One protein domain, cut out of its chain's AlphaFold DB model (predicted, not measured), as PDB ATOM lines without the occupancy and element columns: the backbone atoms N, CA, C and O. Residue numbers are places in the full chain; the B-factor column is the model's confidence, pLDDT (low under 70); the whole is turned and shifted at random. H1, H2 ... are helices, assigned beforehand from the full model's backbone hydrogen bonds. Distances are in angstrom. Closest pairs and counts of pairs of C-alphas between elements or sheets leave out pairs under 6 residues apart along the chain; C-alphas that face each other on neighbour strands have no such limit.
ATOM      1  N   LEU A 197     100.025 100.100  61.519       81.19
ATOM      2  CA  LEU A 197     100.396  99.494  62.798       81.19
ATOM      3  C   LEU A 197     101.805  99.915  63.237       81.19
ATOM      4  O   LEU A 197     101.997 100.347  64.368       81.19
ATOM      5  N   MET A 198     102.778  99.812  62.328       78.44
ATOM      6  CA  MET A 198     104.170 100.194  62.588       78.44
ATOM      7  C   MET A 198     104.286 101.682  62.940       78.44
ATOM      8  O   MET A 198     104.942 102.039  63.911       78.44
ATOM      9  N   SER A 199     103.598 102.549  62.188       82.19
ATOM     10  CA  SER A 199     103.590 103.996  62.443       82.19
ATOM     11  C   SER A 199     102.935 104.332  63.785       82.19
ATOM     12  O   SER A 199     103.429 105.186  64.513       82.19
ATOM     13  N   PHE A 200     101.843 103.647  64.136       85.75
ATOM     14  CA  PHE A 200     101.150 103.850  65.405       85.75
ATOM     15  C   PHE A 200     102.011 103.417  66.597       85.75
ATOM     16  O   PHE A 200     102.146 104.186  67.541       85.75
ATOM     17  N   MET A 201     102.664 102.249  66.531       88.12
ATOM     18  CA  MET A 201     103.619 101.822  67.567       88.12
ATOM     19  C   MET A 201     104.787 102.802  67.702       88.12
ATOM     20  O   MET A 201     105.087 103.217  68.811       88.12
ATOM     21  N   GLY A 202     105.362 103.268  66.588       86.94
ATOM     22  CA  GLY A 202     106.417 104.285  66.632       86.94
ATOM     23  C   GLY A 202     105.975 105.582  67.327       86.94
ATOM     24  O   GLY A 202     106.756 106.190  68.056       86.94
ATOM     25  N   SER A 203     104.709 105.986  67.174       89.50
ATOM     26  CA  SER A 203     104.138 107.116  67.922       89.50
ATOM     27  C   SER A 203     103.978 106.818  69.417       89.50
ATOM     28  O   SER A 203     104.224 107.703  70.235       89.50
ATOM     29  N   ILE A 204     103.587 105.593  69.790       90.50
ATOM     30  CA  ILE A 204     103.550 105.158  71.198       90.50
ATOM     31  C   ILE A 204     104.955 105.250  71.798       90.50
ATOM     32  O   ILE A 204     105.123 105.845  72.859       90.50
ATOM     33  N   ASP A 205     105.956 104.714  71.103       89.06
ATOM     34  CA  ASP A 205     107.351 104.711  71.547       89.06
ATOM     35  C   ASP A 205     107.894 106.134  71.717       89.06
ATOM     36  O   ASP A 205     108.571 106.426  72.702       89.06
ATOM     37  N   TYR A 206     107.542 107.040  70.798       89.75
ATOM     38  CA  TYR A 206     107.891 108.457  70.891       89.75
ATOM     39  C   TYR A 206     107.271 109.129  72.125       89.75
ATOM     40  O   TYR A 206     107.961 109.847  72.844       89.75
ATOM     41  N   ILE A 207     105.985 108.876  72.405       89.19
ATOM     42  CA  ILE A 207     105.296 109.405  73.599       89.19
ATOM     43  C   ILE A 207     105.914 108.843  74.889       89.19
ATOM     44  O   ILE A 207     106.001 109.550  75.891       89.19
ATOM     45  N   MET A 208     106.355 107.585  74.863       88.38
ATOM     46  CA  MET A 208     106.950 106.883  76.004       88.38
ATOM     47  C   MET A 208     108.465 107.085  76.131       88.38
ATOM     48  O   MET A 208     109.113 106.448  76.968       88.38
ATOM     49  N   ALA A 209     109.062 107.963  75.327       88.81
ATOM     50  CA  ALA A 209     110.483 108.257  75.416       88.81
ATOM     51  C   ALA A 209     110.844 108.772  76.824       88.81
ATOM     52  O   ALA A 209     110.245 109.715  77.336       88.81
ATOM     53  N   GLY A 210     111.824 108.127  77.464       89.06
ATOM     54  CA  GLY A 210     112.258 108.463  78.824       89.06
ATOM     55  C   GLY A 210     111.322 107.998  79.949       89.06
ATOM     56  O   GLY A 210     111.564 108.337  81.102       89.06
ATOM     57  N   SER A 211     110.277 107.211  79.661       91.56
ATOM     58  CA  SER A 211     109.322 106.747  80.681       91.56
ATOM     59  C   SER A 211     109.785 105.527  81.489       91.56
ATOM     60  O   SER A 211     109.064 105.093  82.388       91.56
ATOM     61  N   GLY A 212     110.914 104.911  81.127       91.94
ATOM     62  CA  GLY A 212     111.312 103.589  81.620       91.94
ATOM     63  C   GLY A 212     110.888 102.415  80.720       91.94
ATOM     64  O   GLY A 212     111.197 101.266  81.030       91.94
ATOM     65  N   LEU A 213     110.157 102.653  79.616       90.62
ATOM     66  CA  LEU A 213     109.675 101.578  78.728       90.62
ATOM     67  C   LEU A 213     110.828 100.809  78.065       90.62
ATOM     68  O   LEU A 213     110.776  99.583  77.948       90.62
ATOM     69  N   ARG A 214     111.887 101.519  77.665       89.25
ATOM     70  CA  ARG A 214     113.081 100.922  77.055       89.25
ATOM     71  C   ARG A 214     113.798 100.010  78.049       89.25
ATOM     72  O   ARG A 214     114.206  98.905  77.701       89.25
ATOM     73  N   GLU A 215     113.957 100.475  79.278       90.56
ATOM     74  CA  GLU A 215     114.568  99.763  80.397       90.56
ATOM     75  C   GLU A 215     113.751  98.515  80.737       90.56
ATOM     76  O   GLU A 215     114.315  97.429  80.844       90.56
ATOM     77  N   LEU A 216     112.420  98.641  80.783       88.19
ATOM     78  CA  LEU A 216     111.515  97.508  80.950       88.19
ATOM     79  C   LEU A 216     111.712  96.469  79.843       88.19
ATOM     80  O   LEU A 216     111.842  95.282  80.130       88.19
ATOM     81  N   TRP A 217     111.768  96.877  78.577       87.44
ATOM     82  CA  TRP A 217     111.978  95.931  77.480       87.44
ATOM     83  C   TRP A 217     113.370  95.290  77.496       87.44
ATOM     84  O   TRP A 217     113.481  94.124  77.116       87.44
ATOM     85  N   ASN A 218     114.405  95.979  77.992       86.69
ATOM     86  CA  ASN A 218     115.751  95.407  78.168       86.69
ATOM     87  C   ASN A 218     115.783  94.238  79.165       86.69
ATOM     88  O   ASN A 218     116.730  93.459  79.143       86.69
ATOM     89  N   THR A 219     114.754  94.063  79.999       86.88
ATOM     90  CA  THR A 219     114.662  92.906  80.912       86.88
ATOM     91  C   THR A 219     114.357  91.585  80.198       86.88
ATOM     92  O   THR A 219     114.622  90.519  80.748       86.88
ATOM     93  N   ILE A 220     113.806  91.640  78.979       84.19
ATOM     94  CA  ILE A 220     113.318  90.464  78.237       84.19
ATOM     95  C   ILE A 220     113.817  90.391  76.788       84.19
ATOM     96  O   ILE A 220     113.805  89.317  76.188       84.19
ATOM     97  N   TYR A 221     114.255  91.511  76.208       82.88
ATOM     98  CA  TYR A 221     114.765  91.584  74.843       82.88
ATOM     99  C   TYR A 221     116.211  92.080  74.826       82.88
ATOM    100  O   TYR A 221     116.590  92.970  75.580       82.88
ATOM    101  N   ALA A 222     117.010  91.549  73.898       80.56
ATOM    102  CA  ALA A 222     118.360  92.049  73.657       80.56
ATOM    103  C   ALA A 222     118.329  93.505  73.155       80.56
ATOM    104  O   ALA A 222     117.524  93.839  72.278       80.56
ATOM    105  N   SER A 223     119.258  94.339  73.630       81.81
ATOM    106  CA  SER A 223     119.306  95.782  73.344       81.81
ATOM    107  C   SER A 223     119.269  96.112  71.846       81.81
ATOM    108  O   SER A 223     118.510  96.979  71.421       81.81
ATOM    109  N   ASN A 224     119.955  95.318  71.018       81.81
ATOM    110  CA  ASN A 224     119.983  95.473  69.555       81.81
ATOM    111  C   ASN A 224     118.595  95.322  68.898       81.81
ATOM    112  O   ASN A 224     118.351  95.825  67.799       81.81
ATOM    113  N   SER A 225     117.693  94.557  69.522       78.88
ATOM    114  CA  SER A 225     116.311  94.410  69.053       78.88
ATOM    115  C   SER A 225     115.443  95.579  69.498       78.88
ATOM    116  O   SER A 225     114.563  95.986  68.743       78.88
ATOM    117  N   ILE A 226     115.714  96.140  70.677       80.88
ATOM    118  CA  ILE A 226     114.939  97.241  71.251       80.88
ATOM    119  C   ILE A 226     115.083  98.500  70.410       80.88
ATOM    120  O   ILE A 226     114.075  99.134  70.133       80.88
ATOM    121  N   ASP A 227     116.277  98.806  69.901       83.25
ATOM    122  CA  ASP A 227     116.470  99.967  69.018       83.25
ATOM    123  C   ASP A 227     115.559  99.923  67.786       83.25
ATOM    124  O   ASP A 227     115.020 100.941  67.372       83.25
ATOM    125  N   LYS A 228     115.323  98.726  67.235       78.44
ATOM    126  CA  LYS A 228     114.381  98.531  66.121       78.44
ATOM    127  C   LYS A 228     112.928  98.538  66.591       78.44
ATOM    128  O   LYS A 228     112.044  98.978  65.863       78.44
ATOM    129  N   MET A 229     112.649  97.999  67.773       80.31
ATOM    130  CA  MET A 229     111.292  97.945  68.317       80.31
ATOM    131  C   MET A 229     110.772  99.334  68.674       80.31
ATOM    132  O   MET A 229     109.647  99.614  68.298       80.31
ATOM    133  N   MET A 230     111.617 100.200  69.246       79.56
ATOM    134  CA  MET A 230     111.325 101.602  69.587       79.56
ATOM    135  C   MET A 230     111.101 102.508  68.361       79.56
ATOM    136  O   MET A 230     110.809 103.692  68.500       79.56
ATOM    137  N   THR A 231     111.277 101.977  67.146       78.56
ATOM    138  CA  THR A 231     110.893 102.637  65.890       78.56
ATOM    139  C   THR A 231     109.648 101.987  65.278       78.56
ATOM    140  O   THR A 231     109.458 102.030  64.061       78.56
ATOM    141  N   GLY A 232     108.835 101.305  66.091       69.81
ATOM    142  CA  GLY A 232     107.602 100.658  65.661       69.81
ATOM    143  C   GLY A 232     107.780  99.404  64.805       69.81
ATOM    144  O   GLY A 232     106.892  99.094  64.018       69.81
ATOM    145  N   HIS A 233     108.894  98.662  64.904       76.25
ATOM    146  CA  HIS A 233     109.051  97.393  64.172       76.25
ATOM    147  C   HIS A 233     108.003  96.356  64.600       76.25
ATOM    148  O   HIS A 233     107.626  96.281  65.759       76.25
ATOM    149  N   SER A 234     107.609  95.446  63.704       66.50
ATOM    150  CA  SER A 234     106.626  94.378  63.963       66.50
ATOM    151  C   SER A 234     106.893  93.518  65.209       66.50
ATOM    152  O   SER A 234     105.960  92.954  65.774       66.50
ATOM    153  N   ARG A 235     108.148  93.434  65.673       69.31
ATOM    154  CA  ARG A 235     108.517  92.739  66.914       69.31
ATOM    155  C   ARG A 235     108.033  93.475  68.173       69.31
ATOM    156  O   ARG A 235     107.815  92.823  69.189       69.31
ATOM    157  N   ALA A 236     107.801  94.786  68.091       79.94
ATOM    158  CA  ALA A 236     107.271  95.617  69.170       79.94
ATOM    159  C   ALA A 236     105.836  95.237  69.556       79.94
ATOM    160  O   ALA A 236     105.474  95.375  70.717       79.94
ATOM    161  N   VAL A 237     105.045  94.661  68.636       81.44
ATOM    162  CA  VAL A 237     103.657  94.238  68.911       81.44
ATOM    163  C   VAL A 237     103.589  93.340  70.147       81.44
ATOM    164  O   VAL A 237     102.791  93.578  71.051       81.44
ATOM    165  N   ARG A 238     104.460  92.323  70.213       83.25
ATOM    166  CA  ARG A 238     104.507  91.403  71.355       83.25
ATOM    167  C   ARG A 238     104.945  92.118  72.630       83.25
ATOM    168  O   ARG A 238     104.360  91.872  73.678       83.25
ATOM    169  N   ALA A 239     105.942  92.993  72.542       83.06
ATOM    170  CA  ALA A 239     106.447  93.726  73.696       83.06
ATOM    171  C   ALA A 239     105.375  94.646  74.287       83.06
ATOM    172  O   ALA A 239     105.132  94.594  75.488       83.06
ATOM    173  N   HIS A 240     104.646  95.379  73.441       88.88
ATOM    174  CA  HIS A 240     103.512  96.185  73.877       88.88
ATOM    175  C   HIS A 240     102.427  95.346  74.559       88.88
ATOM    176  O   HIS A 240     101.973  95.717  75.640       88.88
ATOM    177  N   MET A 241     102.046  94.200  73.977       85.31
ATOM    178  CA  MET A 241     101.055  93.293  74.573       85.31
ATOM    179  C   MET A 241     101.500  92.755  75.938       85.31
ATOM    180  O   MET A 241     100.697  92.711  76.867       85.31
ATOM    181  N   LEU A 242     102.774  92.374  76.082       84.31
ATOM    182  CA  LEU A 242     103.325  91.904  77.356       84.31
ATOM    183  C   LEU A 242     103.358  93.018  78.403       84.31
ATOM    184  O   LEU A 242     102.946  92.798  79.538       84.31
ATOM    185  N   THR A 243     103.780  94.227  78.024       88.00
ATOM    186  CA  THR A 243     103.747  95.382  78.927       88.00
ATOM    187  C   THR A 243     102.317  95.701  79.362       88.00
ATOM    188  O   THR A 243     102.086  95.906  80.550       88.00
ATOM    189  N   GLN A 244     101.344  95.698  78.443       89.62
ATOM    190  CA  GLN A 244      99.938  95.904  78.799       89.62
ATOM    191  C   GLN A 244      99.436  94.815  79.752       89.62
ATOM    192  O   GLN A 244      98.760  95.142  80.717       89.62
ATOM    193  N   LEU A 245      99.805  93.549  79.538       84.38
ATOM    194  CA  LEU A 245      99.454  92.452  80.442       84.38
ATOM    195  C   LEU A 245     100.048  92.642  81.848       84.38
ATOM    196  O   LEU A 245      99.354  92.415  82.836       84.38
ATOM    197  N   CYS A 246     101.309  93.069  81.954       87.31
ATOM    198  CA  CYS A 246     101.922  93.400  83.243       87.31
ATOM    199  C   CYS A 246     101.164  94.530  83.949       87.31
ATOM    200  O   CYS A 246     100.849  94.403  85.127       87.31
ATOM    201  N   LEU A 247     100.808  95.594  83.223       86.12
ATOM    202  CA  LEU A 247      99.996  96.685  83.763       86.12
ATOM    203  C   LEU A 247      98.600  96.206  84.178       86.12
ATOM    204  O   LEU A 247      98.140  96.576  85.248       86.12
ATOM    205  N   SER A 248      97.945  95.348  83.385       87.00
ATOM    206  CA  SER A 248      96.650  94.749  83.738       87.00
ATOM    207  C   SER A 248      96.719  93.999  85.062       87.00
ATOM    208  O   SER A 248      95.805  94.134  85.865       87.00
ATOM    209  N   LYS A 249      97.789  93.229  85.296       87.12
ATOM    210  CA  LYS A 249      97.985  92.512  86.562       87.12
ATOM    211  C   LYS A 249      98.136  93.478  87.731       87.12
ATOM    212  O   LYS A 249      97.395  93.351  88.688       87.12
ATOM    213  N   ILE A 250      98.996  94.490  87.596       88.88
ATOM    214  CA  ILE A 250      99.179  95.521  88.630       88.88
ATOM    215  C   ILE A 250      97.851  96.226  88.939       88.88
ATOM    216  O   ILE A 250      97.500  96.392  90.099       88.88
ATOM    217  N   ILE A 251      97.086  96.606  87.909       87.12
ATOM    218  CA  ILE A 251      95.774  97.244  88.082       87.12
ATOM    219  C   ILE A 251      94.810  96.304  88.813       87.12
ATOM    220  O   ILE A 251      94.138  96.749  89.733       87.12
ATOM    221  N   LEU A 252      94.735  95.030  88.411       87.88
ATOM    222  CA  LEU A 252      93.853  94.036  89.031       87.88
ATOM    223  C   LEU A 252      94.236  93.740  90.486       87.88
ATOM    224  O   LEU A 252      93.341  93.585  91.309       87.88
ATOM    225  N   ASP A 253      95.531  93.689  90.801       89.81
ATOM    226  CA  ASP A 253      96.038  93.428  92.153       89.81
ATOM    227  C   ASP A 253      95.697  94.564  93.131       89.81
ATOM    228  O   ASP A 253      95.598  94.337  94.335       89.81
ATOM    229  N   GLU A 254      95.470  95.781  92.628       91.56
ATOM    230  CA  GLU A 254      95.006  96.910  93.439       91.56
ATOM    231  C   GLU A 254      93.478  96.968  93.615       91.56
ATOM    232  O   GLU A 254      92.979  97.844  94.325       91.56
ATOM    233  N   ILE A 255      92.719  96.079  92.971       92.44
ATOM    234  CA  ILE A 255      91.266  96.008  93.143       92.44
ATOM    235  C   ILE A 255      90.956  95.052  94.290       92.44
ATOM    236  O   ILE A 255      91.252  93.857  94.233       92.44
ATOM    237  N   GLU A 256      90.267  95.558  95.309       89.25
ATOM    238  CA  GLU A 256      89.736  94.716  96.375       89.25
ATOM    239  C   GLU A 256      88.586  93.849  95.843       89.25
ATOM    240  O   GLU A 256      87.470  94.309  95.591       89.25
ATOM    241  N   LEU A 257      88.878  92.562  95.655       90.00
ATOM    242  CA  LEU A 257      87.905  91.537  95.292       90.00
ATOM    243  C   LEU A 257      87.737  90.570  96.465       90.00
ATOM    244  O   LEU A 257      88.728  90.049  96.984       90.00
ATOM    245  N   THR A 258      86.492  90.293  96.855       93.00
ATOM    246  CA  THR A 258      86.199  89.283  97.881       93.00
ATOM    247  C   THR A 258      86.606  87.890  97.395       93.00
ATOM    248  O   THR A 258      86.603  87.613  96.192       93.00
ATOM    249  N   GLU A 259      86.948  86.986  98.315       93.38
ATOM    250  CA  GLU A 259      87.307  85.608  97.944       93.38
ATOM    251  C   GLU A 259      86.157  84.888  97.231       93.38
ATOM    252  O   GLU A 259      86.384  84.207  96.234       93.38
ATOM    253  N   GLU A 260      84.915  85.119  97.662       93.50
ATOM    254  CA  GLU A 260      83.719  84.623  96.974       93.50
ATOM    255  C   GLU A 260      83.660  85.114  95.520       93.50
ATOM    256  O   GLU A 260      83.492  84.316  94.600       93.50
ATOM    257  N   TYR A 261      83.896  86.408  95.285       92.75
ATOM    258  CA  TYR A 261      83.914  86.968  93.936       92.75
ATOM    259  C   TYR A 261      85.018  86.345  93.073       92.75
ATOM    260  O   TYR A 261      84.784  86.004  91.912       92.75
ATOM    261  N   LYS A 262      86.218  86.142  93.634       90.25
ATOM    262  CA  LYS A 262      87.334  85.483  92.936       90.25
ATOM    263  C   LYS A 262      86.996  84.041  92.562       90.25
ATOM    264  O   LYS A 262      87.349  83.615  91.462       90.25
ATOM    265  N   ILE A 263      86.336  83.294  93.448       93.81
ATOM    266  CA  ILE A 263      85.889  81.918  93.181       93.81
ATOM    267  C   ILE A 263      84.881  81.915  92.031       93.81
ATOM    268  O   ILE A 263      85.066  81.183  91.060       93.81
ATOM    269  N   THR A 264      83.866  82.780  92.087       93.75
ATOM    270  CA  THR A 264      82.843  82.881  91.038       93.75
ATOM    271  C   THR A 264      83.455  83.262  89.690       93.75
ATOM    272  O   THR A 264      83.152  82.631  88.678       93.75
ATOM    273  N   LEU A 265      84.380  84.228  89.670       89.94
ATOM    274  CA  LEU A 265      85.075  84.644  88.452       89.94
ATOM    275  C   LEU A 265      85.929  83.511  87.866       89.94
ATOM    276  O   LEU A 265      85.892  83.274  86.660       89.94
ATOM    277  N   LYS A 266      86.670  82.776  88.706       90.81
ATOM    278  CA  LYS A 266      87.461  81.610  88.275       90.81
ATOM    279  C   LYS A 266      86.582  80.502  87.706       90.81
ATOM    280  O   LYS A 266      86.942  79.926  86.680       90.81
ATOM    281  N   ASN A 267      85.447  80.220  88.342       92.06
ATOM    282  CA  ASN A 267      84.493  79.222  87.865       92.06
ATOM    283  C   ASN A 267      83.916  79.628  86.508       92.06
ATOM    284  O   ASN A 267      83.891  78.814  85.593       92.06
ATOM    285  N   TYR A 268      83.529  80.897  86.348       89.94
ATOM    286  CA  TYR A 268      83.056  81.415  85.068       89.94
ATOM    287  C   TYR A 268      84.114  81.262  83.963       89.94
ATOM    288  O   TYR A 268      83.833  80.665  82.927       89.94
ATOM    289  N   ILE A 269      85.349  81.720  84.204       86.19
ATOM    290  CA  ILE A 269      86.459  81.615  83.239       86.19
ATOM    291  C   ILE A 269      86.738  80.150  82.868       86.19
ATOM    292  O   ILE A 269      86.917  79.835  81.698       86.19
ATOM    293  N   SER A 270      86.750  79.248  83.851       89.38
ATOM    294  CA  SER A 270      87.080  77.831  83.625       89.38
ATOM    295  C   SER A 270      85.980  77.075  82.877       89.38
ATOM    296  O   SER A 270      86.278  76.135  82.147       89.38
ATOM    297  N   ASN A 271      84.722  77.488  83.049       88.06
ATOM    298  CA  ASN A 271      83.561  76.851  82.427       88.06
ATOM    299  C   ASN A 271      83.161  77.500  81.092       88.06
ATOM    300  O   ASN A 271      82.249  77.008  80.429       88.06
ATOM    301  N   THR A 272      83.801  78.605  80.701       85.25
ATOM    302  CA  THR A 272      83.515  79.276  79.429       85.25
ATOM    303  C   THR A 272      84.118  78.479  78.276       85.25
ATOM    304  O   THR A 272      85.330  78.280  78.208       85.25
ATOM    305  N   ASP A 273      83.280  78.065  77.325       83.75
ATOM    306  CA  ASP A 273      83.753  77.486  76.071       83.75
ATOM    307  C   ASP A 273      84.166  78.595  75.093       83.75
ATOM    308  O   ASP A 273      83.347  79.177  74.377       83.75
ATOM    309  N   TYR A 274      85.467  78.871  75.049       78.25
ATOM    310  CA  TYR A 274      86.064  79.876  74.166       78.25
ATOM    311  C   TYR A 274      86.073  79.486  72.680       78.25
ATOM    312  O   TYR A 274      86.479  80.299  71.850       78.25
ATOM    313  N   THR A 275      85.670  78.261  72.324       76.56
ATOM    314  CA  THR A 275      85.572  77.841  70.916       76.56
ATOM    315  C   THR A 275      84.247  78.247  70.281       76.56
ATOM    316  O   THR A 275      84.195  78.482  69.073       76.56
ATOM    317  N   THR A 276      83.195  78.371  71.093       78.81
ATOM    318  CA  THR A 276      81.834  78.694  70.646       78.81
ATOM    319  C   THR A 276      81.368  80.075  71.098       78.81
ATOM    320  O   THR A 276      80.622  80.726  70.368       78.81
ATOM    321  N   SER A 277      81.830  80.552  72.254       79.19
ATOM    322  CA  SER A 277      81.435  81.853  72.800       79.19
ATOM    323  C   SER A 277      82.048  83.002  72.004       79.19
ATOM    324  O   SER A 277      83.259  83.038  71.768       79.19
ATOM    325  N   THR A 278      81.233  83.989  71.627       77.88
ATOM    326  CA  THR A 278      81.754  85.233  71.056       77.88
ATOM    327  C   THR A 278      82.270  86.165  72.156       77.88
ATOM    328  O   THR A 278      81.934  86.030  73.332       77.88
ATOM    329  N   LEU A 279      83.089  87.152  71.779       72.31
ATOM    330  CA  LEU A 279      83.531  88.195  72.715       72.31
ATOM    331  C   LEU A 279      82.351  88.965  73.318       72.31
ATOM    332  O   LEU A 279      82.398  89.314  74.489       72.31
ATOM    333  N   GLU A 280      81.297  89.188  72.533       79.56
ATOM    334  CA  GLU A 280      80.090  89.884  72.980       79.56
ATOM    335  C   GLU A 280      79.316  89.049  74.012       79.56
ATOM    336  O   GLU A 280      78.869  89.588  75.021       79.56
ATOM    337  N   ASP A 281      79.242  87.725  73.832       81.62
ATOM    338  CA  ASP A 281      78.608  86.819  74.804       81.62
ATOM    339  C   ASP A 281      79.334  86.817  76.154       81.62
ATOM    340  O   ASP A 281      78.694  86.742  77.207       81.62
ATOM    341  N   ILE A 282      80.669  86.908  76.119       82.19
ATOM    342  CA  ILE A 282      81.524  86.971  77.310       82.19
ATOM    343  C   ILE A 282      81.395  88.338  77.982       82.19
ATOM    344  O   ILE A 282      81.203  88.417  79.195       82.19
ATOM    345  N   GLU A 283      81.488  89.419  77.204       80.31
ATOM    346  CA  GLU A 283      81.376  90.783  77.720       80.31
ATOM    347  C   GLU A 283      80.010  91.016  78.360       80.31
ATOM    348  O   GLU A 283      79.957  91.624  79.420       80.31
ATOM    349  N   ASN A 284      78.918  90.498  77.797       87.19
ATOM    350  CA  ASN A 284      77.564  90.713  78.318       87.19
ATOM    351  C   ASN A 284      77.256  89.981  79.637       87.19
ATOM    352  O   ASN A 284      76.193  90.204  80.217       87.19
ATOM    353  N   GLN A 285      78.155  89.133  80.143       89.38
ATOM    354  CA  GLN A 285      77.951  88.484  81.437       89.38
ATOM    355  C   GLN A 285      78.049  89.477  82.590       89.38
ATOM    356  O   GLN A 285      78.983  90.275  82.668       89.38
ATOM    357  N   GLU A 286      77.130  89.369  83.548       92.62
ATOM    358  CA  GLU A 286      77.033  90.299  84.678       92.62
ATOM    359  C   GLU A 286      78.334  90.372  85.492       92.62
ATOM    360  O   GLU A 286      78.811  91.464  85.805       92.62
ATOM    361  N   ILE A 287      78.963  89.223  85.766       92.00
ATOM    362  CA  ILE A 287      80.238  89.172  86.494       92.00
ATOM    363  C   ILE A 287      81.374  89.876  85.739       92.00
ATOM    364  O   ILE A 287      82.220  90.518  86.361       92.00
ATOM    365  N   ILE A 288      81.375  89.802  84.405       90.00
ATOM    366  CA  ILE A 288      82.376  90.449  83.556       90.00
ATOM    367  C   ILE A 288      82.111  91.952  83.464       90.00
ATOM    368  O   ILE A 288      83.042  92.731  83.654       90.00
ATOM    369  N   GLN A 289      80.861  92.378  83.277       92.00
ATOM    370  CA  GLN A 289      80.482  93.796  83.319       92.00
ATOM    371  C   GLN A 289      80.820  94.438  84.668       92.00
ATOM    372  O   GLN A 289      81.336  95.557  84.723       92.00
ATOM    373  N   ASP A 290      80.585  93.731  85.774       93.00
ATOM    374  CA  ASP A 290      80.971  94.206  87.099       93.00
ATOM    375  C   ASP A 290      82.491  94.368  87.236       93.00
ATOM    376  O   ASP A 290      82.963  95.415  87.688       93.00
ATOM    377  N   LEU A 291      83.262  93.373  86.780       91.06
ATOM    378  CA  LEU A 291      84.722  93.436  86.782       91.06
ATOM    379  C   LEU A 291      85.232  94.601  85.928       91.06
ATOM    380  O   LEU A 291      86.114  95.337  86.372       91.06
ATOM    381  N   ILE A 292      84.663  94.799  84.735       89.31
ATOM    382  CA  ILE A 292      85.000  95.913  83.843       89.31
ATOM    383  C   ILE A 292      84.800  97.234  84.582       89.31
ATOM    384  O   ILE A 292      85.752  98.003  84.689       89.31
ATOM    385  N   ARG A 293      83.632  97.475  85.195       92.06
ATOM    386  CA  ARG A 293      83.374  98.716  85.956       92.06
ATOM    387  C   ARG A 293      84.384  98.936  87.085       92.06
ATOM    388  O   ARG A 293      84.837 100.064  87.292       92.06
ATOM    389  N   LYS A 294      84.757  97.880  87.818       93.56
ATOM    390  CA  LYS A 294      85.779  97.958  88.879       93.56
ATOM    391  C   LYS A 294      87.147  98.340  88.313       93.56
ATOM    392  O   LYS A 294      87.784  99.254  88.834       93.56
ATOM    393  N   VAL A 295      87.561  97.710  87.214       90.31
ATOM    394  CA  VAL A 295      88.815  98.023  86.511       90.31
ATOM    395  C   VAL A 295      88.812  99.457  85.982       90.31
ATOM    396  O   VAL A 295      89.785 100.183  86.177       90.31
ATOM    397  N   GLU A 296      87.719  99.909  85.366       90.31
ATOM    398  CA  GLU A 296      87.579 101.281  84.871       90.31
ATOM    399  C   GLU A 296      87.738 102.320  85.983       90.31
ATOM    400  O   GLU A 296      88.397 103.348  85.799       90.31
ATOM    401  N   ASN A 297      87.130 102.065  87.140       92.75
ATOM    402  CA  ASN A 297      87.247 102.943  88.295       92.75
ATOM    403  C   ASN A 297      88.674 102.942  88.848       92.75
ATOM    404  O   ASN A 297      89.220 104.019  89.098       92.75
ATOM    405  N   GLN A 298      89.314 101.774  88.944       93.62
ATOM    406  CA  GLN A 298      90.696 101.687  89.409       93.62
ATOM    407  C   GLN A 298      91.669 102.406  88.472       93.62
ATOM    408  O   GLN A 298      92.563 103.114  88.929       93.62
ATOM    409  N   ILE A 299      91.460 102.318  87.159       90.75
ATOM    410  CA  ILE A 299      92.267 103.042  86.174       90.75
ATOM    411  C   ILE A 299      92.169 104.560  86.374       90.75
ATOM    412  O   ILE A 299      93.191 105.246  86.308       90.75
ATOM    413  N   LYS A 300      90.977 105.096  86.676       92.44
ATOM    414  CA  LYS A 300      90.798 106.527  86.988       92.44
ATOM    415  C   LYS A 300      91.541 106.926  88.265       92.44
ATOM    416  O   LYS A 300      92.165 107.986  88.292       92.44
ATOM    417  N   ILE A 301      91.499 106.078  89.295       94.38
ATOM    418  CA  ILE A 301      92.208 106.295  90.564       94.38
ATOM    419  C   ILE A 301      93.725 106.273  90.346       94.38
ATOM    420  O   ILE A 301      94.424 107.164  90.811       94.38
ATOM    421  N   ILE A 302      94.252 105.294  89.609       92.50
ATOM    422  CA  ILE A 302      95.686 105.216  89.305       92.50
ATOM    423  C   ILE A 302      96.120 106.437  88.490       92.50
ATOM    424  O   ILE A 302      97.126 107.067  88.816       92.50
ATOM    425  N   ALA A 303      95.345 106.820  87.472       89.50
ATOM    426  CA  ALA A 303      95.661 107.966  86.627       89.50
ATOM    427  C   ALA A 303      95.739 109.290  87.406       89.50
ATOM    428  O   ALA A 303      96.504 110.166  87.003       89.50
ATOM    429  N   SER A 304      94.995 109.445  88.510       93.81
ATOM    430  CA  SER A 304      95.005 110.665  89.330       93.81
ATOM    431  C   SER A 304      96.207 110.773  90.279       93.81
ATOM    432  O   SER A 304      96.455 111.852  90.812       93.81
ATOM    433  N   ARG A 305      97.007 109.706  90.444       94.50
ATOM    434  CA  ARG A 305      98.183 109.684  91.344       94.50
ATOM    435  C   ARG A 305      99.337 110.578  90.891       94.50
ATOM    436  O   ARG A 305     100.246 110.850  91.668       94.50
ATOM    437  N   GLY A 306      99.330 111.026  89.639       92.81
ATOM    438  CA  GLY A 306     100.319 111.961  89.112       92.81
ATOM    439  C   GLY A 306     100.652 111.712  87.648       92.81
ATOM    440  O   GLY A 306     100.243 110.716  87.055       92.81
ATOM    441  N   LYS A 307     101.453 112.616  87.073       91.56
ATOM    442  CA  LYS A 307     101.745 112.658  85.629       91.56
ATOM    443  C   LYS A 307     102.313 111.345  85.087       91.56
ATOM    444  O   LYS A 307     101.913 110.909  84.012       91.56
ATOM    445  N   THR A 308     103.206 110.698  85.834       92.00
ATOM    446  CA  THR A 308     103.793 109.410  85.440       92.00
ATOM    447  C   THR A 308     102.736 108.311  85.370       92.00
ATOM    448  O   THR A 308     102.680 107.580  84.387       92.00
ATOM    449  N   ALA A 309     101.854 108.217  86.368       89.38
ATOM    450  CA  ALA A 309     100.776 107.234  86.362       89.38
ATOM    451  C   ALA A 309      99.786 107.501  85.217       89.38
ATOM    452  O   ALA A 309      99.417 106.578  84.496       89.38
ATOM    453  N   THR A 310      99.433 108.770  84.977       91.38
ATOM    454  CA  THR A 310      98.606 109.166  83.829       91.38
ATOM    455  C   THR A 310      99.229 108.732  82.497       91.38
ATOM    456  O   THR A 310      98.523 108.192  81.649       91.38
ATOM    457  N   LEU A 311     100.544 108.913  82.320       88.69
ATOM    458  CA  LEU A 311     101.267 108.507  81.109       88.69
ATOM    459  C   LEU A 311     101.194 106.988  80.879       88.69
ATOM    460  O   LEU A 311     100.904 106.544  79.770       88.69
ATOM    461  N   TRP A 312     101.397 106.180  81.922       92.81
ATOM    462  CA  TRP A 312     101.313 104.717  81.818       92.81
ATOM    463  C   TRP A 312      99.883 104.210  81.582       92.81
ATOM    464  O   TRP A 312      99.689 103.243  80.843       92.81
ATOM    465  N   ILE A 313      98.871 104.888  82.126       91.31
ATOM    466  CA  ILE A 313      97.468 104.623  81.789       91.31
ATOM    467  C   ILE A 313      97.170 105.016  80.334       91.31
ATOM    468  O   ILE A 313      96.521 104.262  79.612       91.31
ATOM    469  N   GLN A 314      97.686 106.148  79.853       90.62
ATOM    470  CA  GLN A 314      97.565 106.524  78.443       90.62
ATOM    471  C   GLN A 314      98.206 105.467  77.533       90.62
ATOM    472  O   GLN A 314      97.586 105.046  76.558       90.62
ATOM    473  N   TYR A 315      99.401 104.980  77.873       92.94
ATOM    474  CA  TYR A 315     100.038 103.860  77.183       92.94
ATOM    475  C   TYR A 315      99.150 102.612  77.165       92.94
ATOM    476  O   TYR A 315      98.949 102.012  76.109       92.94
ATOM    477  N   PHE A 316      98.565 102.248  78.311       89.19
ATOM    478  CA  PHE A 316      97.645 101.118  78.419       89.19
ATOM    479  C   PHE A 316      96.486 101.225  77.414       89.19
ATOM    480  O   PHE A 316      96.174 100.248  76.728       89.19
ATOM    481  N   TYR A 317      95.899 102.416  77.259       90.44
ATOM    482  CA  TYR A 317      94.854 102.675  76.265       90.44
ATOM    483  C   TYR A 317      95.363 102.621  74.823       90.44
ATOM    484  O   TYR A 317      94.705 102.033  73.967       90.44
ATOM    485  N   LEU A 318      96.536 103.190  74.535       89.81
ATOM    486  CA  LEU A 318      97.115 103.147  73.191       89.81
ATOM    487  C   LEU A 318      97.379 101.701  72.745       89.81
ATOM    488  O   LEU A 318      97.043 101.330  71.621       89.81
ATOM    489  N   VAL A 319      97.880 100.840  73.635       87.75
ATOM    490  CA  VAL A 319      98.061  99.411  73.328       87.75
ATOM    491  C   VAL A 319      96.716  98.682  73.187       87.75
ATOM    492  O   VAL A 319      96.590  97.781  72.358       87.75
ATOM    493  N   HIS A 320      95.672  99.082  73.921       87.62
ATOM    494  CA  HIS A 320      94.322  98.556  73.687       87.62
ATOM    495  C   HIS A 320      93.834  98.903  72.270       87.62
ATOM    496  O   HIS A 320      93.405  98.018  71.531       87.62
ATOM    497  N   ILE A 321      93.994 100.159  71.848       85.75
ATOM    498  CA  ILE A 321      93.664 100.624  70.493       85.75
ATOM    499  C   ILE A 321      94.450  99.830  69.432       85.75
ATOM    500  O   ILE A 321      93.866  99.382  68.442       85.75
ATOM    501  N   LEU A 322      95.743  99.574  69.659       85.75
ATOM    502  CA  LEU A 322      96.581  98.718  68.805       85.75
ATOM    503  C   LEU A 322      95.979  97.310  68.637       85.75
ATOM    504  O   LEU A 322      95.911  96.787  67.524       85.75
ATOM    505  N   ARG A 323      95.518  96.687  69.729       85.12
ATOM    506  CA  ARG A 323      94.896  95.353  69.696       85.12
ATOM    507  C   ARG A 323      93.577  95.352  68.930       85.12
ATOM    508  O   ARG A 323      93.364  94.445  68.127       85.12
ATOM    509  N   GLN A 324      92.740  96.371  69.119       80.69
ATOM    510  CA  GLN A 324      91.470  96.495  68.398       80.69
ATOM    511  C   GLN A 324      91.679  96.661  66.891       80.69
ATOM    512  O   GLN A 324      90.937  96.084  66.099       80.69
ATOM    513  N   PHE A 325      92.734  97.369  66.481       79.69
ATOM    514  CA  PHE A 325      93.127  97.434  65.076       79.69
ATOM    515  C   PHE A 325      93.499  96.064  64.509       79.69
ATOM    516  O   PHE A 325      92.985  95.663  63.467       79.69
ATOM    517  N   ILE A 326      94.377  95.332  65.204       78.81
ATOM    518  CA  ILE A 326      94.808  93.992  64.784       78.81
ATOM    519  C   ILE A 326      93.598  93.060  64.676       78.81
ATOM    520  O   ILE A 326      93.489  92.311  63.707       78.81
ATOM    521  N   TYR A 327      92.687  93.122  65.648       75.75
ATOM    522  CA  TYR A 327      91.444  92.360  65.634       75.75
ATOM    523  C   TYR A 327      90.578  92.717  64.418       75.75
ATOM    524  O   TYR A 327      90.210  91.830  63.649       75.75
ATOM    525  N   ALA A 328      90.329  94.006  64.174       71.00
ATOM    526  CA  ALA A 328      89.538  94.465  63.036       71.00
ATOM    527  C   ALA A 328      90.123  94.026  61.680       71.00
ATOM    528  O   ALA A 328      89.382  93.552  60.814       71.00
ATOM    529  N   GLU A 329      91.444  94.146  61.511       71.88
ATOM    530  CA  GLU A 329      92.155  93.717  60.301       71.88
ATOM    531  C   GLU A 329      92.083  92.199  60.102       71.88
ATOM    532  O   GLU A 329      91.813  91.743  58.991       71.88
ATOM    533  N   ARG A 330      92.283  91.404  61.164       69.88
ATOM    534  CA  ARG A 330      92.225  89.933  61.092       69.88
ATOM    535  C   ARG A 330      90.821  89.411  60.806       69.88
ATOM    536  O   ARG A 330      90.678  88.449  60.062       69.88
ATOM    537  N   MET A 331      89.799  90.068  61.346       64.44
ATOM    538  CA  MET A 331      88.398  89.710  61.110       64.44
ATOM    539  C   MET A 331      87.871  90.205  59.758       64.44
ATOM    540  O   MET A 331      86.752  89.866  59.371       64.44
ATOM    541  N   GLY A 332      88.623  91.054  59.050       62.34
ATOM    542  CA  GLY A 332      88.124  91.739  57.861       62.34
ATOM    543  C   GLY A 332      86.854  92.559  58.145       62.34
ATOM    544  O   GLY A 332      85.994  92.703  57.272       62.34
ATOM    545  N   ASN A 333      86.693  93.065  59.372       62.84
ATOM    546  CA  ASN A 333      85.494  93.784  59.790       62.84
ATOM    547  C   ASN A 333      85.701  95.293  59.617       62.84
ATOM    548  O   ASN A 333      86.366  95.959  60.410       62.84
ATOM    549  N   TRP A 334      85.088  95.839  58.567       64.50
ATOM    550  CA  TRP A 334      85.212  97.251  58.219       64.50
ATOM    551  C   TRP A 334      84.653  98.203  59.279       64.50
ATOM    552  O   TRP A 334      85.217  99.271  59.506       64.50
ATOM    553  N   TYR A 335      83.556  97.828  59.938       67.31
ATOM    554  CA  TYR A 335      82.949  98.675  60.957       67.31
ATOM    555  C   TYR A 335      83.874  98.813  62.169       67.31
ATOM    556  O   TYR A 335      84.127  99.925  62.626       67.31
ATOM    557  N   LEU A 336      84.470  97.701  62.616       64.62
ATOM    558  CA  LEU A 336      85.485  97.715  63.672       64.62
ATOM    559  C   LEU A 336      86.727  98.515  63.258       64.62
ATOM    560  O   LEU A 336      87.251  99.295  64.050       64.62
ATOM    561  N   HIS A 337      87.150  98.392  61.998       65.12
ATOM    562  CA  HIS A 337      88.278  99.155  61.465       65.12
ATOM    563  C   HIS A 337      88.010 100.672  61.467       65.12
ATOM    564  O   HIS A 337      88.914 101.464  61.719       65.12
ATOM    565  N   LEU A 338      86.774 101.107  61.202       68.00
ATOM    566  CA  LEU A 338      86.395 102.521  61.300       68.00
ATOM    567  C   LEU A 338      86.238 102.986  62.752       68.00
ATOM    568  O   LEU A 338      86.642 104.103  63.072       68.00
ATOM    569  N   LYS A 339      85.696 102.132  63.632       69.00
ATOM    570  CA  LYS A 339      85.578 102.399  65.074       69.00
ATOM    571  C   LYS A 339      86.952 102.670  65.699       69.00
ATOM    572  O   LYS A 339      87.089 103.560  66.532       69.00
ATOM    573  N   TRP A 340      87.988 101.966  65.243       65.19
ATOM    574  CA  TRP A 340      89.374 102.226  65.635       65.19
ATOM    575  C   TRP A 340      89.801 103.686  65.384       65.19
ATOM    576  O   TRP A 340      90.276 104.353  66.303       65.19
ATOM    577  N   GLY A 341      89.542 104.218  64.184       54.56
ATOM    578  CA  GLY A 341      89.903 105.598  63.830       54.56
ATOM    579  C   GLY A 341      89.097 106.670  64.580       54.56
ATOM    580  O   GLY A 341      89.564 107.795  64.744       54.56
ATOM    581  N   THR A 342      87.897 106.344  65.071       50.81
ATOM    582  CA  THR A 342      87.076 107.276  65.863       50.81
ATOM    583  C   THR A 342      87.392 107.244  67.361       50.81
ATOM    584  O   THR A 342      87.256 108.280  68.018       50.81
ATOM    585  N   HIS A 343      87.881 106.123  67.912       50.47
ATOM    586  CA  HIS A 343      88.424 106.085  69.278       50.47
ATOM    587  C   HIS A 343      89.646 107.002  69.428       50.47
ATOM    588  O   HIS A 343      89.736 107.731  70.416       50.47
ATOM    589  N   GLU A 344      90.529 107.057  68.426       39.72
ATOM    590  CA  GLU A 344      91.680 107.972  68.402       39.72
ATOM    591  C   GLU A 344      91.241 109.451  68.484       39.72
ATOM    592  O   GLU A 344      91.825 110.241  69.227       39.72
ATOM    593  N   LEU A 345      90.129 109.816  67.835       32.47
ATOM    594  CA  LEU A 345      89.544 111.163  67.915       32.47
ATOM    595  C   LEU A 345      88.888 111.462  69.276       32.47
ATOM    596  O   LEU A 345      88.981 112.593  69.753       32.47
ATOM    597  N   ARG A 346      88.281 110.469  69.945       34.41
ATOM    598  CA  ARG A 346      87.682 110.641  71.286       34.41
ATOM    599  C   ARG A 346      88.715 110.829  72.400       34.41
ATOM    600  O   ARG A 346      88.432 111.543  73.365       34.41
ATOM    601  N   THR A 347      89.918 110.266  72.257       38.03
ATOM    602  CA  THR A 347      91.012 110.494  73.223       38.03
ATOM    603  C   THR A 347      91.493 111.950  73.245       38.03
ATOM    604  O   THR A 347      91.857 112.444  74.309       38.03
ATOM    605  N   LYS A 348      91.382 112.690  72.128       33.84
ATOM    606  CA  LYS A 348      91.637 114.145  72.091       33.84
ATOM    607  C   LYS A 348      90.558 114.976  72.799       33.84
ATOM    608  O   LYS A 348      90.829 116.109  73.177       33.84
ATOM    609  N   THR A 349      89.357 114.427  72.999       31.20
ATOM    610  CA  THR A 349      88.209 115.116  73.628       31.20
ATOM    611  C   THR A 349      87.965 114.732  75.095       31.20
ATOM    612  O   THR A 349      86.930 115.079  75.657       31.20
TER     613      THR A 349
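What this domain is: This is residues 197 to 349 of the 354 residues of an uncharacterized protein of Aphis glycines (UniProt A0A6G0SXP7). A long helix, H8, runs through the core; H1 and H9 run back along parts of it, H4 crosses it, and H7 meets it near one end as a splayed V. H2 and H3 form a small hairpin beyond H1, while H4 and H7 reach away to H5 and H6, which lie on the far side with few contacts. The printed part has 153 residues with nine named helices, H1 to H9 in chain order, and no named strand; its class is all helix. It is compact, with a radius of gyration of the C-alphas of 17.0 A and spans of 45 by 38 by 35 A.

Where its parts are: H1, residues 197 to 207, begins at C-alpha 197 (100.396, 99.494, 62.798) and is 15.5 A long. H2, residues 213 to 218, and H3, residues 223 to 229, are short. H4, residues 236 to 253, is 25.7 A long. H5, residues 259 to 271, is 18.2 A long, and H6, residues 279 to 283, has five residues. H7, residues 286 to 304, is 27.6 A long. H8, residues 307 to 330, is the longest, 34.8 A, and begins at C-alpha 307 (101.745, 112.658, 85.629). H9, residues 334 to 347, is 20.8 A long and ends at C-alpha 347 (91.012, 110.494, 73.223).

How they stand to each other: H8 is the hub, touching four helices. H1 touches it at a shallow tilt of 1 degrees, opposite ways; the closest C-alphas are those of Ile 204 and Leu 318, 7.0 A apart. H4 touches H8 at a steep tilt of 56 degrees, closest at the C-alphas of Gln 244 and Phe 316, 5.7 A. H7 and H8 are a hairpin at a steep tilt of 41 degrees, closest at the C-alphas of Ala 303 and Thr 310, 4.2 A. H8 and H9 are a hairpin at a shallow tilt of 13 degrees, closest at the C-alphas of Ala 328 and His 337, 5.1 A. H4, with residues 251 to 252 alone, touches H7, about perpendicular at 84 degrees; the C-alphas of Ile 251 and Gln 298, the closest, are 6.9 A apart. The hairpin of H2 and H3 only just touches, with 3 pairs of C-alphas within 8 A, the closest those of Trp 217 and Ile 226, 7.0 A. H5 is close to H7 but not clearly touching, with the C-alphas of Leu 265 and Ile 287 closest at 6.9 A; H6 is likewise close to H7, through Glu 283 and Gln 289, whose C-alphas are 6.4 A apart. H1 and H9 are apart. In H1, H2, H4, H5, H6, H7 and H8 every O i to N i+4 pair is within hydrogen-bond range; H3 has 2 of 3 and H9 8 of 10.

The domain as a whole: The two C-alphas farthest apart, those of Asn 224 and Glu 260, are 46.7 A apart. The printed part has no cut and no long link. Residues 275 to 281, of which 279 to 281 belong to H6, stand free. Mean pLDDT of the printed part is 82.3; residues 232, 234 to 235 and 330 to 349 are under 70.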